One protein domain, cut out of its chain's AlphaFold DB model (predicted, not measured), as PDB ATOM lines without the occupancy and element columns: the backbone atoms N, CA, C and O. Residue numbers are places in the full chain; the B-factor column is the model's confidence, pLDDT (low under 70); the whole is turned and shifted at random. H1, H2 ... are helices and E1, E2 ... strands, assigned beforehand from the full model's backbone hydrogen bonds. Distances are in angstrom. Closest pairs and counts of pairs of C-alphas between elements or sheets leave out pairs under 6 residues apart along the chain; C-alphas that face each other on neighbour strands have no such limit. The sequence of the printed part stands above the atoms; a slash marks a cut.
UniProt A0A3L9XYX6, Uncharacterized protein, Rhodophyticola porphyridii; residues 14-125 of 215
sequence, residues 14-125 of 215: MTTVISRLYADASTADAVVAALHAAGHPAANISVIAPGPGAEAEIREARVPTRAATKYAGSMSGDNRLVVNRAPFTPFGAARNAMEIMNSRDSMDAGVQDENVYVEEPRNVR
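AT A GLANCE: This is residues 14 to 125 of the 215 residues of an uncharacterized protein of Rhodophyticola porphyridii (UniProt A0A3L9XYX6). A strongly twisted four-stranded sheet forms the core, with a pair of helices packed on each face: H1 and H4 cover one face, and the helical hairpin H2 and H3 lies over the other. The edge strand E4 leads into a tail, residues 121 to 125, that trails away from the body. The printed part has 112 residues with four named helices and four named strands, in the order E1 H1 E2 H2 H3 E3 H4 E4; the sheet runs E2 E3 E1 E4, antiparallel throughout, and the class is mixed, helices and strands. The whole is compact, with a radius of gyration of the C-alphas of 13.4 A, and spans 43 by 29 by 23 A.

IN THESE COORDINATES: E1, residues 14 to 22, begins at C-alpha 14 (159.582, 118.241, 17.412) and is 26.0 A long. H1 is residues 25 to 37, 18.2 A, and E2 residues 45 to 48. H2 is residues 54 to 60 and H3 residues 65 to 74, 14.3 A. E3, residues 80 to 87, is 22.3 A long and begins at C-alpha 80 (176.617, 132.351, 30.416). H4 is residues 93 to 101, 12.1 A. E4, residues 115 to 120, is 15.7 A long and ends at C-alpha 120 (158.934, 114.806, 22.599).

HOW THE PARTS SIT: In the sheet, E3 and E1 are antiparallel at 164 degrees, with N 18 and O 84 2.9 A apart, within hydrogen-bond range. E2 and E3 are antiparallel at 159 degrees, with N 83 and O 46 at 2.8 A. E1 and E4 are antiparallel at 146 degrees, with N 17 and O 116 at 2.8 A. E1, H1, E2 and E3, H4, E4 are split strand-helix-strand units, in which two strands running the same way have another strand between them; both crossovers are right-handed. H1 lies over E3 at a height over the sheet of 9.5 A, and H4 over E3 and E1 at 8.7 A. With residues 31 to 35 alone, H1 touches H4; their closest C-alphas, of Val 31 and Met 101, are 6.3 A apart, and they run opposite ways at a shallow tilt of 33 degrees, only just short of steep. On the opposite face, the hairpin H2 and H3 touch, with the closest C-alphas, of Glu 55 and Ala 72, 5.3 A apart. In H1, H2 and H4 every O i to N i+4 pair is within hydrogen-bond range; in H3, 5 of 6.

THE WHOLE: The C-alphas farthest apart, of Gly 77 and Arg 125, are 45.0 A apart. The printed part has no cut. The link from H4 to E4, residues 102 to 114, is long. Mean pLDDT of the printed part is 87.5; residues 120 to 125 are under 70.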
ATOM      1  N   MET A  14     158.167 118.139  17.740       79.88
ATOM      2  CA  MET A  14     159.582 118.241  17.412       79.88
ATOM      3  C   MET A  14     160.126 119.560  17.961       79.88
ATOM      4  O   MET A  14     159.631 120.629  17.595       79.88
ATOM      5  N   THR A  15     161.125 119.483  18.838       86.94
ATOM      6  CA  THR A  15     161.752 120.655  19.461       86.94
ATOM      7  C   THR A  15     163.245 120.627  19.167       86.94
ATOM      8  O   THR A  15     163.914 119.615  19.360       86.94
ATOM      9  N   THR A  16     163.782 121.742  18.677       90.00
ATOM     10  CA  THR A  16     165.230 121.908  18.500       90.00
ATOM     11  C   THR A  16     165.771 122.668  19.699       90.00
ATOM     12  O   THR A  16     165.314 123.772  19.995       90.00
ATOM     13  N   VAL A  17     166.717 122.064  20.405       91.44
ATOM     14  CA  VAL A  17     167.444 122.683  21.511       91.44
ATOM     15  C   VAL A  17     168.711 123.295  20.933       91.44
ATOM     16  O   VAL A  17     169.545 122.586  20.376       91.44
ATOM     17  N   ILE A  18     168.829 124.613  21.032       91.94
ATOM     18  CA  ILE A  18     169.959 125.387  20.516       91.94
ATOM     19  C   ILE A  18     170.688 125.955  21.726       91.94
ATOM     20  O   ILE A  18     170.086 126.698  22.505       91.94
ATOM     21  N   SER A  19     171.956 125.598  21.905       93.00
ATOM     22  CA  SER A  19     172.775 126.058  23.027       93.00
ATOM     23  C   SER A  19     174.001 126.822  22.538       93.00
ATOM     24  O   SER A  19     174.691 126.358  21.636       93.00
ATOM     25  N   ARG A  20     174.289 127.981  23.135       93.56
ATOM     26  CA  ARG A  20     175.526 128.745  22.893       93.56
ATOM     27  C   ARG A  20     176.091 129.257  24.208       93.56
ATOM     28  O   ARG A  20     175.341 129.759  25.049       93.56
ATOM     29  N   LEU A  21     177.401 129.117  24.374       92.88
ATOM     30  CA  LEU A  21     178.136 129.658  25.511       92.88
ATOM     31  C   LEU A  21     178.677 131.041  25.140       92.88
ATOM     32  O   LEU A  21     179.348 131.174  24.121       92.88
ATOM     33  N   TYR A  22     178.413 132.054  25.956       93.69
ATOM     34  CA  TYR A  22     178.952 133.403  25.777       93.69
ATOM     35  C   TYR A  22     179.923 133.751  26.901       93.69
ATOM     36  O   TYR A  22     179.772 133.256  28.021       93.69
ATOM     37  N   ALA A  23     180.892 134.612  26.587       91.62
ATOM     38  CA  ALA A  23     181.920 135.062  27.524       91.62
ATOM     39  C   ALA A  23     181.355 135.932  28.660       91.62
ATOM     40  O   ALA A  23     181.773 135.797  29.802       91.62
ATOM     41  N   ASP A  24     180.359 136.770  28.355       91.88
ATOM     42  CA  ASP A  24     179.828 137.760  29.293       91.88
ATOM     43  C   ASP A  24     178.315 137.636  29.479       91.88
ATOM     44  O   ASP A  24     177.565 137.350  28.534       91.88
ATOM     45  N   ALA A  25     177.846 137.974  30.682       91.88
ATOM     46  CA  ALA A  25     176.421 138.062  30.990       91.88
ATOM     47  C   ALA A  25     175.688 139.102  30.126       91.88
ATOM     48  O   ALA A  25     174.590 138.833  29.648       91.88
ATOM     49  N   SER A  26     176.322 140.242  29.835       92.69
ATOM     50  CA  SER A  26     175.736 141.299  28.999       92.69
ATOM     51  C   SER A  26     175.449 140.828  27.568       92.69
ATOM     52  O   SER A  26     174.410 141.161  26.993       92.69
ATOM     53  N   THR A  27     176.344 140.017  26.998       92.62
ATOM     54  CA  THR A  27     176.177 139.435  25.662       92.62
ATOM     55  C   THR A  27     175.041 138.416  25.657       92.62
ATOM     56  O   THR A  27     174.203 138.442  24.753       92.62
ATOM     57  N   ALA A  28     174.957 137.571  26.688       92.75
ATOM     58  CA  ALA A  28     173.852 136.629  26.841       92.75
ATOM     59  C   ALA A  28     172.500 137.347  26.985       92.75
ATOM     60  O   ALA A  28     171.547 136.992  26.288       92.75
ATOM     61  N   ASP A  29     172.426 138.399  27.802       93.50
ATOM     62  CA  ASP A  29     171.208 139.191  27.995       93.50
ATOM     63  C   ASP A  29     170.772 139.896  26.702       93.50
ATOM     64  O   ASP A  29     169.584 139.927  26.375       93.50
ATOM     65  N   ALA A  30     171.722 140.402  25.908       93.56
ATOM     66  CA  ALA A  30     171.429 140.994  24.605       93.56
ATOM     67  C   ALA A  30     170.856 139.968  23.611       93.56
ATOM     68  O   ALA A  30     169.925 140.280  22.863       93.56
ATOM     69  N   VAL A  31     171.377 138.737  23.611       94.75
ATOM     70  CA  VAL A  31     170.844 137.639  22.785       94.75
ATOM     71  C   VAL A  31     169.442 137.248  23.245       94.75
ATOM     72  O   VAL A  31     168.552 137.064  22.416       94.75
ATOM     73  N   VAL A  32     169.208 137.172  24.555       94.75
ATOM     74  CA  VAL A  32     167.886 136.875  25.127       94.75
ATOM     75  C   VAL A  32     166.877 137.961  24.755       94.75
ATOM     76  O   VAL A  32     165.778 137.647  24.297       94.75
ATOM     77  N   ALA A  33     167.263 139.233  24.853       93.94
ATOM     78  CA  ALA A  33     166.439 140.353  24.408       93.94
ATOM     79  C   ALA A  33     166.108 140.266  22.907       93.94
ATOM     80  O   ALA A  33     164.958 140.483  22.520       93.94
ATOM     81  N   ALA A  34     167.075 139.888  22.063       93.50
ATOM     82  CA  ALA A  34     166.848 139.682  20.634       93.50
ATOM     83  C   ALA A  34     165.895 138.503  20.354       93.50
ATOM     84  O   ALA A  34     165.000 138.619  19.517       93.50
ATOM     85  N   LEU A  35     166.023 137.394  21.094       93.19
ATOM     86  CA  LEU A  35     165.105 136.255  21.005       93.19
ATOM     87  C   LEU A  35     163.676 136.654  21.402       93.19
ATOM     88  O   LEU A  35     162.721 136.290  20.712       93.19
ATOM     89  N   HIS A  36     163.518 137.441  22.466       93.56
ATOM     90  CA  HIS A  36     162.216 137.978  22.864       93.56
ATOM     91  C   HIS A  36     161.622 138.913  21.812       93.56
ATOM     92  O   HIS A  36     160.446 138.773  21.474       93.56
ATOM     93  N   ALA A  37     162.427 139.826  21.260       91.44
ATOM     94  CA  ALA A  37     161.996 140.736  20.200       91.44
ATOM     95  C   ALA A  37     161.551 139.982  18.934       91.44
ATOM     96  O   ALA A  37     160.609 140.400  18.261       91.44
ATOM     97  N   ALA A  38     162.173 138.837  18.648       88.38
ATOM     98  CA  ALA A  38     161.798 137.943  17.558       88.38
ATOM     99  C   ALA A  38     160.565 137.061  17.853       88.38
ATOM    100  O   ALA A  38     160.143 136.284  16.994       88.38
ATOM    101  N   GLY A  39     159.970 137.170  19.046       88.75
ATOM    102  CA  GLY A  39     158.745 136.465  19.427       88.75
ATOM    103  C   GLY A  39     158.960 135.099  20.084       88.75
ATOM    104  O   GLY A  39     157.997 134.341  20.223       88.75
ATOM    105  N   HIS A  40     160.185 134.761  20.507       90.12
ATOM    106  CA  HIS A  40     160.421 133.540  21.278       90.12
ATOM    107  C   HIS A  40     159.895 133.693  22.720       90.12
ATOM    108  O   HIS A  40     160.205 134.678  23.400       90.12
ATOM    109  N   PRO A  41     159.100 132.728  23.224       89.44
ATOM    110  CA  PRO A  41     158.526 132.815  24.561       89.44
ATOM    111  C   PRO A  41     159.595 132.597  25.637       89.44
ATOM    112  O   PRO A  41     160.426 131.697  25.524       89.44
ATOM    113  N   ALA A  42     159.513 133.358  26.732       89.50
ATOM    114  CA  ALA A  42     160.447 133.253  27.857       89.50
ATOM    115  C   ALA A  42     160.523 131.854  28.468       89.50
ATOM    116  O   ALA A  42     161.595 131.415  28.860       89.50
ATOM    117  N   ALA A  43     159.414 131.112  28.467       89.19
ATOM    118  CA  ALA A  43     159.370 129.742  28.975       89.19
ATOM    119  C   ALA A  43     160.328 128.777  28.249       89.19
ATOM    120  O   ALA A  43     160.681 127.736  28.804       89.19
ATOM    121  N   ASN A  44     160.747 129.114  27.026       89.69
ATOM    122  CA  ASN A  44     161.615 128.280  26.201       89.69
ATOM    123  C   ASN A  44     163.091 128.677  26.282       89.69
ATOM    124  O   ASN A  44     163.942 127.917  25.816       89.69
ATOM    125  N   ILE A  45     163.389 129.834  26.869       93.25
ATOM    126  CA  ILE A  45     164.737 130.381  26.980       93.25
ATOM    127  C   ILE A  45     165.229 130.133  28.404       93.25
ATOM    128  O   ILE A  45     164.527 130.412  29.372       93.25
ATOM    129  N   SER A  46     166.429 129.587  28.529       93.62
ATOM    130  CA  SER A  46     167.102 129.377  29.807       93.62
ATOM    131  C   SER A  46     168.489 129.999  29.728       93.62
ATOM    132  O   SER A  46     169.230 129.726  28.786       93.62
ATOM    133  N   VAL A  47     168.824 130.844  30.702       93.50
ATOM    134  CA  VAL A  47     170.150 131.455  30.847       93.50
ATOM    135  C   VAL A  47     170.773 130.874  32.099       93.50
ATOM    136  O   VAL A  47     170.234 131.056  33.186       93.50
ATOM    137  N   ILE A  48     171.881 130.163  31.936       93.31
ATOM    138  CA  ILE A  48     172.483 129.370  33.004       93.31
ATOM    139  C   ILE A  48     173.837 129.974  33.363       93.31
ATOM    140  O   ILE A  48     174.669 130.247  32.489       93.31
ATOM    141  N   ALA A  49     174.038 130.194  34.658       91.81
ATOM    142  CA  ALA A  49     175.273 130.696  35.247       91.81
ATOM    143  C   ALA A  49     176.178 129.535  35.712       91.81
ATOM    144  O   ALA A  49     175.683 128.436  35.974       91.81
ATOM    145  N   PRO A  50     177.503 129.740  35.825       90.12
ATOM    146  CA  PRO A  50     178.398 128.742  36.383       90.12
ATOM    147  C   PRO A  50     178.077 128.533  37.862       90.12
ATOM    148  O   PRO A  50     177.828 129.480  38.608       90.12
ATOM    149  N   GLY A  51     178.107 127.279  38.299       88.19
ATOM    150  CA  GLY A  51     177.837 126.920  39.683       88.19
ATOM    151  C   GLY A  51     177.748 125.409  39.888       88.19
ATOM    152  O   GLY A  51     177.694 124.653  38.916       88.19
ATOM    153  N   PRO A  52     177.685 124.947  41.150       81.25
ATOM    154  CA  PRO A  52     177.667 123.521  41.487       81.25
ATOM    155  C   PRO A  52     176.426 122.778  40.959       81.25
ATOM    156  O   PRO A  52     176.435 121.554  40.884       81.25
ATOM    157  N   GLY A  53     175.367 123.504  40.581       87.38
ATOM    158  CA  GLY A  53     174.144 122.961  39.979       87.38
ATOM    159  C   GLY A  53     174.030 123.143  38.462       87.38
ATOM    160  O   GLY A  53     173.038 122.691  37.891       87.38
ATOM    161  N   ALA A  54     175.014 123.765  37.801       87.81
ATOM    162  CA  ALA A  54     174.897 124.156  36.395       87.81
ATOM    163  C   ALA A  54     174.622 122.953  35.481       87.81
ATOM    164  O   ALA A  54     173.735 123.007  34.639       87.81
ATOM    165  N   GLU A  55     175.298 121.818  35.679       89.00
ATOM    166  CA  GLU A  55     175.058 120.617  34.865       89.00
ATOM    167  C   GLU A  55     173.612 120.099  34.973       89.00
ATOM    168  O   GLU A  55     173.012 119.687  33.975       89.00
ATOM    169  N   ALA A  56     173.034 120.134  36.178       88.81
ATOM    170  CA  ALA A  56     171.659 119.704  36.407       88.81
ATOM    171  C   ALA A  56     170.662 120.647  35.718       88.81
ATOM    172  O   ALA A  56     169.736 120.176  35.055       88.81
ATOM    173  N   GLU A  57     170.904 121.954  35.798       90.69
ATOM    174  CA  GLU A  57     170.087 122.985  35.152       90.69
ATOM    175  C   GLU A  57     170.168 122.901  33.615       90.69
ATOM    176  O   GLU A  57     169.151 122.962  32.921       90.69
ATOM    177  N   ILE A  58     171.358 122.640  33.063       91.31
ATOM    178  CA  ILE A  58     171.566 122.455  31.616       91.31
ATOM    179  C   ILE A  58     170.786 121.236  31.106       91.31
ATOM    180  O   ILE A  58     170.156 121.271  30.042       91.31
ATOM    181  N   ARG A  59     170.774 120.151  31.886       91.50
ATOM    182  CA  ARG A  59     169.966 118.964  31.577       91.50
ATOM    183  C   ARG A  59     168.468 119.235  31.680       91.50
ATOM    184  O   ARG A  59     167.703 118.709  30.868       91.50
ATOM    185  N   GLU A  60     168.035 120.021  32.660       89.81
ATOM    186  CA  GLU A  60     166.635 120.437  32.793       89.81
ATOM    187  C   GLU A  60     166.182 121.255  31.573       89.81
ATOM    188  O   GLU A  60     165.085 121.039  31.048       89.81
ATOM    189  N   ALA A  61     167.087 122.065  31.015       88.94
ATOM    190  CA  ALA A  61     166.906 122.772  29.747       88.94
ATOM    191  C   ALA A  61     166.922 121.864  28.492       88.94
ATOM    192  O   ALA A  61     166.834 122.367  27.372       88.94
ATOM    193  N   ARG A  62     166.945 120.531  28.662       87.94
ATOM    194  CA  ARG A  62     166.888 119.492  27.610       87.94
ATOM    195  C   ARG A  62     168.150 119.334  26.759       87.94
ATOM    196  O   ARG A  62     168.097 118.678  25.720       87.94
ATOM    197  N   VAL A  63     169.290 119.848  27.208       88.88
ATOM    198  CA  VAL A  63     170.580 119.565  26.567       88.88
ATOM    199  C   VAL A  63     171.015 118.121  26.900       88.88
ATOM    200  O   VAL A  63     170.884 117.697  28.055       88.88
ATOM    201  N   PRO A  64     171.528 117.330  25.934       88.62
ATOM    202  CA  PRO A  64     171.991 115.966  26.192       88.62
ATOM    203  C   PRO A  64     173.077 115.904  27.263       88.62
ATOM    204  O   PRO A  64     173.962 116.757  27.303       88.62
ATOM    205  N   THR A  65     173.087 114.839  28.069       89.50
ATOM    206  CA  THR A  65     174.016 114.686  29.204       89.50
ATOM    207  C   THR A  65     175.480 114.888  28.809       89.50
ATOM    208  O   THR A  65     176.195 115.603  29.494       89.50
ATOM    209  N   ARG A  66     175.915 114.344  27.664       89.06
ATOM    210  CA  ARG A  66     177.297 114.511  27.178       89.06
ATOM    211  C   ARG A  66     177.668 115.971  26.903       89.06
ATOM    212  O   ARG A  66     178.792 116.368  27.185       89.06
ATOM    213  N   ALA A  67     176.749 116.749  26.331       88.50
ATOM    214  CA  ALA A  67     176.962 118.169  26.066       88.50
ATOM    215  C   ALA A  67     176.865 118.985  27.362       88.50
ATOM    216  O   ALA A  67     177.683 119.871  27.581       88.50
ATOM    217  N   ALA A  68     175.938 118.631  28.260       89.31
ATOM    218  CA  ALA A  68     175.780 119.279  29.559       89.31
ATOM    219  C   ALA A  68     177.057 119.213  30.409       89.31
ATOM    220  O   ALA A  68     177.496 120.242  30.911       89.31
ATOM    221  N   THR A  69     177.698 118.041  30.501       89.62
ATOM    222  CA  THR A  69     178.966 117.884  31.234       89.62
ATOM    223  C   THR A  69     180.085 118.743  30.628       89.62
ATOM    224  O   THR A  69     180.860 119.356  31.358       89.62
ATOM    225  N   LYS A  70     180.157 118.842  29.291       91.38
ATOM    226  CA  LYS A  70     181.156 119.678  28.599       91.38
ATOM    227  C   LYS A  70     180.929 121.171  28.818       91.38
ATOM    228  O   LYS A  70     181.881 121.886  29.125       91.38
ATOM    229  N   TYR A  71     179.684 121.632  28.702       89.19
ATOM    230  CA  TYR A  71     179.338 123.021  28.993       89.19
ATOM    231  C   TYR A  71     179.630 123.357  30.454       89.19
ATOM    232  O   TYR A  71     180.355 124.312  30.707       89.19
ATOM    233  N   ALA A  72     179.175 122.536  31.404       88.75
ATOM    234  CA  ALA A  72     179.438 122.753  32.826       88.75
ATOM    235  C   ALA A  72     180.945 122.802  33.147       88.75
ATOM    236  O   ALA A  72     181.365 123.645  33.931       88.75
ATOM    237  N   GLY A  73     181.760 121.956  32.506       87.56
ATOM    238  CA  GLY A  73     183.219 121.977  32.660       87.56
ATOM    239  C   GLY A  73     183.919 123.175  32.004       87.56
ATOM    240  O   GLY A  73     185.000 123.554  32.443       87.56
ATOM    241  N   SER A  74     183.313 123.782  30.978       87.06
ATOM    242  CA  SER A  74     183.866 124.945  30.256       87.06
ATOM    243  C   SER A  74     183.375 126.288  30.816       87.06
ATOM    244  O   SER A  74     183.894 127.350  30.470       87.06
ATOM    245  N   MET A  75     182.351 126.268  31.670       87.81
ATOM    246  CA  MET A  75     181.774 127.459  32.284       87.81
ATOM    247  C   MET A  75     182.606 127.899  33.492       87.81
ATOM    248  O   MET A  75     182.739 127.174  34.475       87.81
ATOM    249  N   SER A  76     183.136 129.121  33.445       86.62
ATOM    250  CA  SER A  76     183.831 129.757  34.569       86.62
ATOM    251  C   SER A  76     183.600 131.272  34.546       86.62
ATOM    252  O   SER A  76     183.220 131.819  33.514       86.62
ATOM    253  N   GLY A  77     183.782 131.942  35.689       87.12
ATOM    254  CA  GLY A  77     183.655 133.401  35.789       87.12
ATOM    255  C   GLY A  77     182.272 133.929  35.387       87.12
ATOM    256  O   GLY A  77     181.253 133.486  35.919       87.12
ATOM    257  N   ASP A  78     182.250 134.871  34.442       88.56
ATOM    258  CA  ASP A  78     181.035 135.548  33.966       88.56
ATOM    259  C   ASP A  78     180.379 134.891  32.747       88.56
ATOM    260  O   ASP A  78     179.356 135.381  32.256       88.56
ATOM    261  N   ASN A  79     180.884 133.728  32.324       92.25
ATOM    262  CA  ASN A  79     180.323 132.998  31.197       92.25
ATOM    263  C   ASN A  79     178.839 132.682  31.431       92.25
ATOM    264  O   ASN A  79     178.405 132.370  32.549       92.25
ATOM    265  N   ARG A  80     178.040 132.714  30.366       93.25
ATOM    266  CA  ARG A  80     176.617 132.351  30.416       93.25
ATOM    267  C   ARG A  80     176.268 131.429  29.267       93.25
ATOM    268  O   ARG A  80     176.558 131.727  28.110       93.25
ATOM    269  N   LEU A  81     175.619 130.315  29.588       92.81
ATOM    270  CA  LEU A  81     175.040 129.440  28.579       92.81
ATOM    271  C   LEU A  81     173.605 129.884  28.320       92.81
ATOM    272  O   LEU A  81     172.783 129.899  29.237       92.81
ATOM    273  N   VAL A  82     173.293 130.201  27.068       93.81
ATOM    274  CA  VAL A  82     171.915 130.428  26.630       93.81
ATOM    275  C   VAL A  82     171.432 129.168  25.935       93.81
ATOM    276  O   VAL A  82     172.063 128.685  24.994       93.81
ATOM    277  N   VAL A  83     170.297 128.649  26.390       94.19
ATOM    278  CA  VAL A  83     169.605 127.510  25.790       94.19
ATOM    279  C   VAL A  83     168.237 127.973  25.315       94.19
ATOM    280  O   VAL A  83     167.415 128.422  26.112       94.19
ATOM    281  N   ASN A  84     167.972 127.838  24.018       93.50
ATOM    282  CA  ASN A  84     166.662 128.094  23.437       93.50
ATOM    283  C   ASN A  84     166.023 126.787  22.964       93.50
ATOM    284  O   ASN A  84     166.566 126.070  22.120       93.50
ATOM    285  N   ARG A  85     164.837 126.495  23.494       92.62
ATOM    286  CA  ARG A  85     163.992 125.369  23.092       92.62
ATOM    287  C   ARG A  85     163.020 125.853  22.022       92.62
ATOM    288  O   ARG A  85     161.928 126.333  22.321       92.62
ATOM    289  N   ALA A  86     163.417 125.751  20.760       88.38
ATOM    290  CA  ALA A  86     162.599 126.183  19.636       88.38
ATOM    291  C   ALA A  86     161.653 125.048  19.191       88.38
ATOM    292  O   ALA A  86     162.116 124.080  18.575       88.38
ATOM    293  N   PRO A  87     160.338 125.123  19.480       85.44
ATOM    294  CA  PRO A  87     159.381 124.169  18.935       85.44
ATOM    295  C   PRO A  87     159.305 124.320  17.415       85.44
ATOM    296  O   PRO A  87     159.560 125.389  16.863       85.44
ATOM    297  N   PHE A  88     158.881 123.260  16.736       80.56
ATOM    298  CA  PHE A  88     158.682 123.275  15.288       80.56
ATOM    299  C   PHE A  88     157.658 124.321  14.808       80.56
ATOM    300  O   PHE A  88     157.736 124.777  13.669       80.56
ATOM    301  N   THR A  89     156.705 124.710  15.661       75.69
ATOM    302  CA  THR A  89     155.708 125.744  15.361       75.69
ATOM    303  C   THR A  89     155.976 127.021  16.159       75.69
ATOM    304  O   THR A  89     156.009 126.938  17.388       75.69
ATOM    305  N   PRO A  90     156.061 128.198  15.515       74.12
ATOM    306  CA  PRO A  90     155.886 128.440  14.079       74.12
ATOM    307  C   PRO A  90     157.046 127.889  13.231       74.12
ATOM    308  O   PRO A  90     158.179 127.793  13.698       74.12
ATOM    309  N   PHE A  91     156.757 127.536  11.974       78.06
ATOM    310  CA  PHE A  91     157.774 127.037  11.045       78.06
ATOM    311  C   PHE A  91     158.933 128.032  10.928       78.06
ATOM    312  O   PHE A  91     158.715 129.230  10.770       78.06
ATOM    313  N   GLY A  92     160.167 127.530  11.002       82.25
ATOM    314  CA  GLY A  92     161.370 128.362  10.940       82.25
ATOM    315  C   GLY A  92     161.822 128.949  12.280       82.25
ATOM    316  O   GLY A  92     162.884 129.564  12.312       82.25
ATOM    317  N   ALA A  93     161.110 128.707  13.391       86.12
ATOM    318  CA  ALA A  93     161.528 129.170  14.719       86.12
ATOM    319  C   ALA A  93     162.949 128.711  15.091       86.12
ATOM    320  O   ALA A  93     163.739 129.509  15.580       86.12
ATOM    321  N   ALA A  94     163.305 127.452  14.809       88.31
ATOM    322  CA  ALA A  94     164.656 126.948  15.064       88.31
ATOM    323  C   ALA A  94     165.718 127.670  14.221       88.31
ATOM    324  O   ALA A  94     166.779 128.015  14.728       88.31
ATOM    325  N   ARG A  95     165.423 127.953  12.945       90.25
ATOM    326  CA  ARG A  95     166.340 128.685  12.064       90.25
ATOM    327  C   ARG A  95     166.550 130.119  12.538       90.25
ATOM    328  O   ARG A  95     167.690 130.541  12.659       90.25
ATOM    329  N   ASN A  96     165.466 130.821  12.855       92.00
ATOM    330  CA  ASN A  96     165.527 132.183  13.376       92.00
ATOM    331  C   ASN A  96     166.327 132.243  14.689       92.00
ATOM    332  O   ASN A  96     167.225 133.062  14.846       92.00
ATOM    333  N   ALA A  97     166.075 131.301  15.601       90.94
ATOM    334  CA  ALA A  97     166.840 131.176  16.835       90.94
ATOM    335  C   ALA A  97     168.337 130.942  16.583       90.94
ATOM    336  O   ALA A  97     169.160 131.576  17.238       90.94
ATOM    337  N   MET A  98     168.698 130.071  15.631       93.00
ATOM    338  CA  MET A  98     170.097 129.855  15.250       93.00
ATOM    339  C   MET A  98     170.730 131.125  14.675       93.00
ATOM    340  O   MET A  98     171.844 131.455  15.057       93.00
ATOM    341  N   GLU A  99     170.035 131.850  13.797       93.50
ATOM    342  CA  GLU A  99     170.532 133.106  13.216       93.50
ATOM    343  C   GLU A  99     170.758 134.178  14.299       93.50
ATOM    344  O   GLU A  99     171.807 134.818  14.317       93.50
ATOM    345  N   ILE A 100     169.833 134.316  15.256       93.12
ATOM    346  CA  ILE A 100     169.959 135.262  16.375       93.12
ATOM    347  C   ILE A 100     171.104 134.865  17.310       93.12
ATOM    348  O   ILE A 100     171.920 135.710  17.671       93.12
ATOM    349  N   MET A 101     171.194 133.593  17.699       91.44
ATOM    350  CA  MET A 101     172.244 133.129  18.612       91.44
ATOM    351  C   MET A 101     173.630 133.147  17.951       91.44
ATOM    352  O   MET A 101     174.612 133.457  18.609       91.44
ATOM    353  N   ASN A 102     173.722 132.914  16.640       93.50
ATOM    354  CA  ASN A 102     174.982 133.022  15.896       93.50
ATOM    355  C   ASN A 102     175.346 134.474  15.520       93.50
ATOM    356  O   ASN A 102     176.404 134.700  14.942       93.50
ATOM    357  N   SER A 103     174.489 135.463  15.805       91.12
ATOM    358  CA  SER A 103     174.783 136.880  15.518       91.12
ATOM    359  C   SER A 103     175.841 137.487  16.447       91.12
ATOM    360  O   SER A 103     176.300 138.607  16.220       91.12
ATOM    361  N   ARG A 104     176.202 136.765  17.513       90.38
ATOM    362  CA  ARG A 104     177.211 137.136  18.503       90.38
ATOM    363  C   ARG A 104     178.237 136.018  18.616       90.38
ATOM    364  O   ARG A 104     177.888 134.848  18.479       90.38
ATOM    365  N   ASP A 105     179.474 136.390  18.916       89.44
ATOM    366  CA  ASP A 105     180.558 135.428  19.083       89.44
ATOM    367  C   ASP A 105     180.301 134.548  20.311       89.44
ATOM    368  O   ASP A 105     180.200 135.029  21.443       89.44
ATOM    369  N   SER A 106     180.177 133.244  20.073       89.00
ATOM    370  CA  SER A 106     180.076 132.223  21.113       89.00
ATOM    371  C   SER A 106     181.430 131.561  21.355       89.00
ATOM    372  O   SER A 106     182.229 131.385  20.437       89.00
ATOM    373  N   MET A 107     181.672 131.144  22.593       87.88
ATOM    374  CA  MET A 107     182.848 130.366  22.968       87.88
ATOM    375  C   MET A 107     182.665 128.898  22.587       87.88
ATOM    376  O   MET A 107     181.618 128.307  22.862       87.88
ATOM    377  N   ASP A 108     183.708 128.292  22.022       86.31
ATOM    378  CA  ASP A 108     183.737 126.854  21.762       86.31
ATOM    379  C   ASP A 108     183.935 126.081  23.077       86.31
ATOM    380  O   ASP A 108     184.990 126.145  23.710       86.31
ATOM    381  N   ALA A 109     182.905 125.345  23.491       80.50
ATOM    382  CA  ALA A 109     182.933 124.463  24.660       80.50
ATOM    383  C   ALA A 109     183.370 123.020  24.313       80.50
ATOM    384  O   ALA A 109     183.199 122.093  25.115       80.50
ATOM    385  N   GLY A 110     183.862 122.780  23.092       78.00
ATOM    386  CA  GLY A 110     184.247 121.459  22.594       78.00
ATOM    387  C   GLY A 110     183.055 120.516  22.394       78.00
ATOM    388  O   GLY A 110     183.205 119.285  22.449       78.00
ATOM    389  N   VAL A 111     181.850 121.064  22.225       83.31
ATOM    390  CA  VAL A 111     180.613 120.313  21.983       83.31
ATOM    391  C   VAL A 111     180.465 120.095  20.478       83.31
ATOM    392  O   VAL A 111     180.504 121.037  19.707       83.31
ATOM    393  N   GLN A 112     180.310 118.835  20.051       74.81
ATOM    394  CA  GLN A 112     180.206 118.501  18.622       74.81
ATOM    395  C   GLN A 112     178.878 118.970  18.012       74.81
ATOM    396  O   GLN A 112     178.863 119.440  16.881       74.81
ATOM    397  N   ASP A 113     177.790 118.873  18.780       80.25
ATOM    398  CA  ASP A 113     176.439 119.228  18.350       80.25
ATOM    399  C   ASP A 113     175.831 120.254  19.308       80.25
ATOM    400  O   ASP A 113     175.297 119.913  20.364       80.25
ATOM    401  N   GLU A 114     175.901 121.529  18.937       84.00
ATOM    402  CA  GLU A 114     175.285 122.617  19.706       84.00
ATOM    403  C   GLU A 114     173.798 122.833  19.369       84.00
ATOM    404  O   GLU A 114     173.092 123.590  20.038       84.00
ATOM    405  N   ASN A 115     173.322 122.190  18.299       87.69
ATOM    406  CA  ASN A 115     171.929 122.211  17.866       87.69
ATOM    407  C   ASN A 115     171.417 120.772  17.883       87.69
ATOM    408  O   ASN A 115     171.743 119.976  17.002       87.69
ATOM    409  N   VAL A 116     170.624 120.427  18.893       86.06
ATOM    410  CA  VAL A 116     170.151 119.060  19.101       86.06
ATOM    411  C   VAL A 116     168.660 118.975  18.829       86.06
ATOM    412  O   VAL A 116     167.853 119.703  19.405       86.06
ATOM    413  N   TYR A 117     168.286 118.032  17.972       83.88
ATOM    414  CA  TYR A 117     166.894 117.692  17.723       83.88
ATOM    415  C   TYR A 117     166.400 116.731  18.803       83.88
ATOM    416  O   TYR A 117     166.934 115.633  18.960       83.88
ATOM    417  N   VAL A 118     165.373 117.144  19.545       83.00
ATOM    418  CA  VAL A 118     164.742 116.338  20.591       83.00
ATOM    419  C   VAL A 118     163.294 116.073  20.195       83.00
ATOM    420  O   VAL A 118     162.498 116.996  20.007       83.00
ATOM    421  N   GLU A 119     162.949 114.795  20.062       76.56
ATOM    422  CA  GLU A 119     161.565 114.374  19.876       76.56
ATOM    423  C   GLU A 119     160.876 114.268  21.239       76.56
ATOM    424  O   GLU A 119     161.327 113.543  22.129       76.56
ATOM    425  N   GLU A 120     159.769 114.989  21.417       67.62
ATOM    426  CA  GLU A 120     158.934 114.806  22.599       67.62
ATOM    427  C   GLU A 120     158.028 113.583  22.418       67.62
ATOM    428  O   GLU A 120     157.265 113.520  21.443       67.62
ATOM    429  N   PRO A 121     158.037 112.627  23.367       63.16
ATOM    430  CA  PRO A 121     157.157 111.475  23.291       63.16
ATOM    431  C   PRO A 121     155.697 111.934  23.343       63.16
ATOM    432  O   PRO A 121     155.293 112.743  24.184       63.16
ATOM    433  N   ARG A 122     154.879 111.396  22.435       60.81
ATOM    434  CA  ARG A 122     153.448 111.706  22.372       60.81
ATOM    435  C   ARG A 122     152.783 111.331  23.696       60.81
ATOM    436  O   ARG A 122     152.945 110.216  24.189       60.81
ATOM    437  N   ASN A 123     151.970 112.234  24.245       60.16
ATOM    438  CA  ASN A 123     151.130 111.890  25.386       60.16
ATOM    439  C   ASN A 123     150.075 110.864  24.943       60.16
ATOM    440  O   ASN A 123     149.090 111.211  24.288       60.16
ATOM    441  N   VAL A 124     150.293 109.599  25.305       60.56
ATOM    442  CA  VAL A 124     149.444 108.455  24.936       60.56
ATOM    443  C   VAL A 124     147.996 108.640  25.409       60.56
ATOM    444  O   VAL A 124     147.070 108.149  24.774       60.56
ATOM    445  N   ARG A 125     147.750 109.425  26.471       60.47
ATOM    446  CA  ARG A 125     146.380 109.709  26.936       60.47
ATOM    447  C   ARG A 125     145.554 110.531  25.944       60.47
ATOM    448  O   ARG A 125     144.336 110.416  25.941       60.47
TER     449      ARG A 125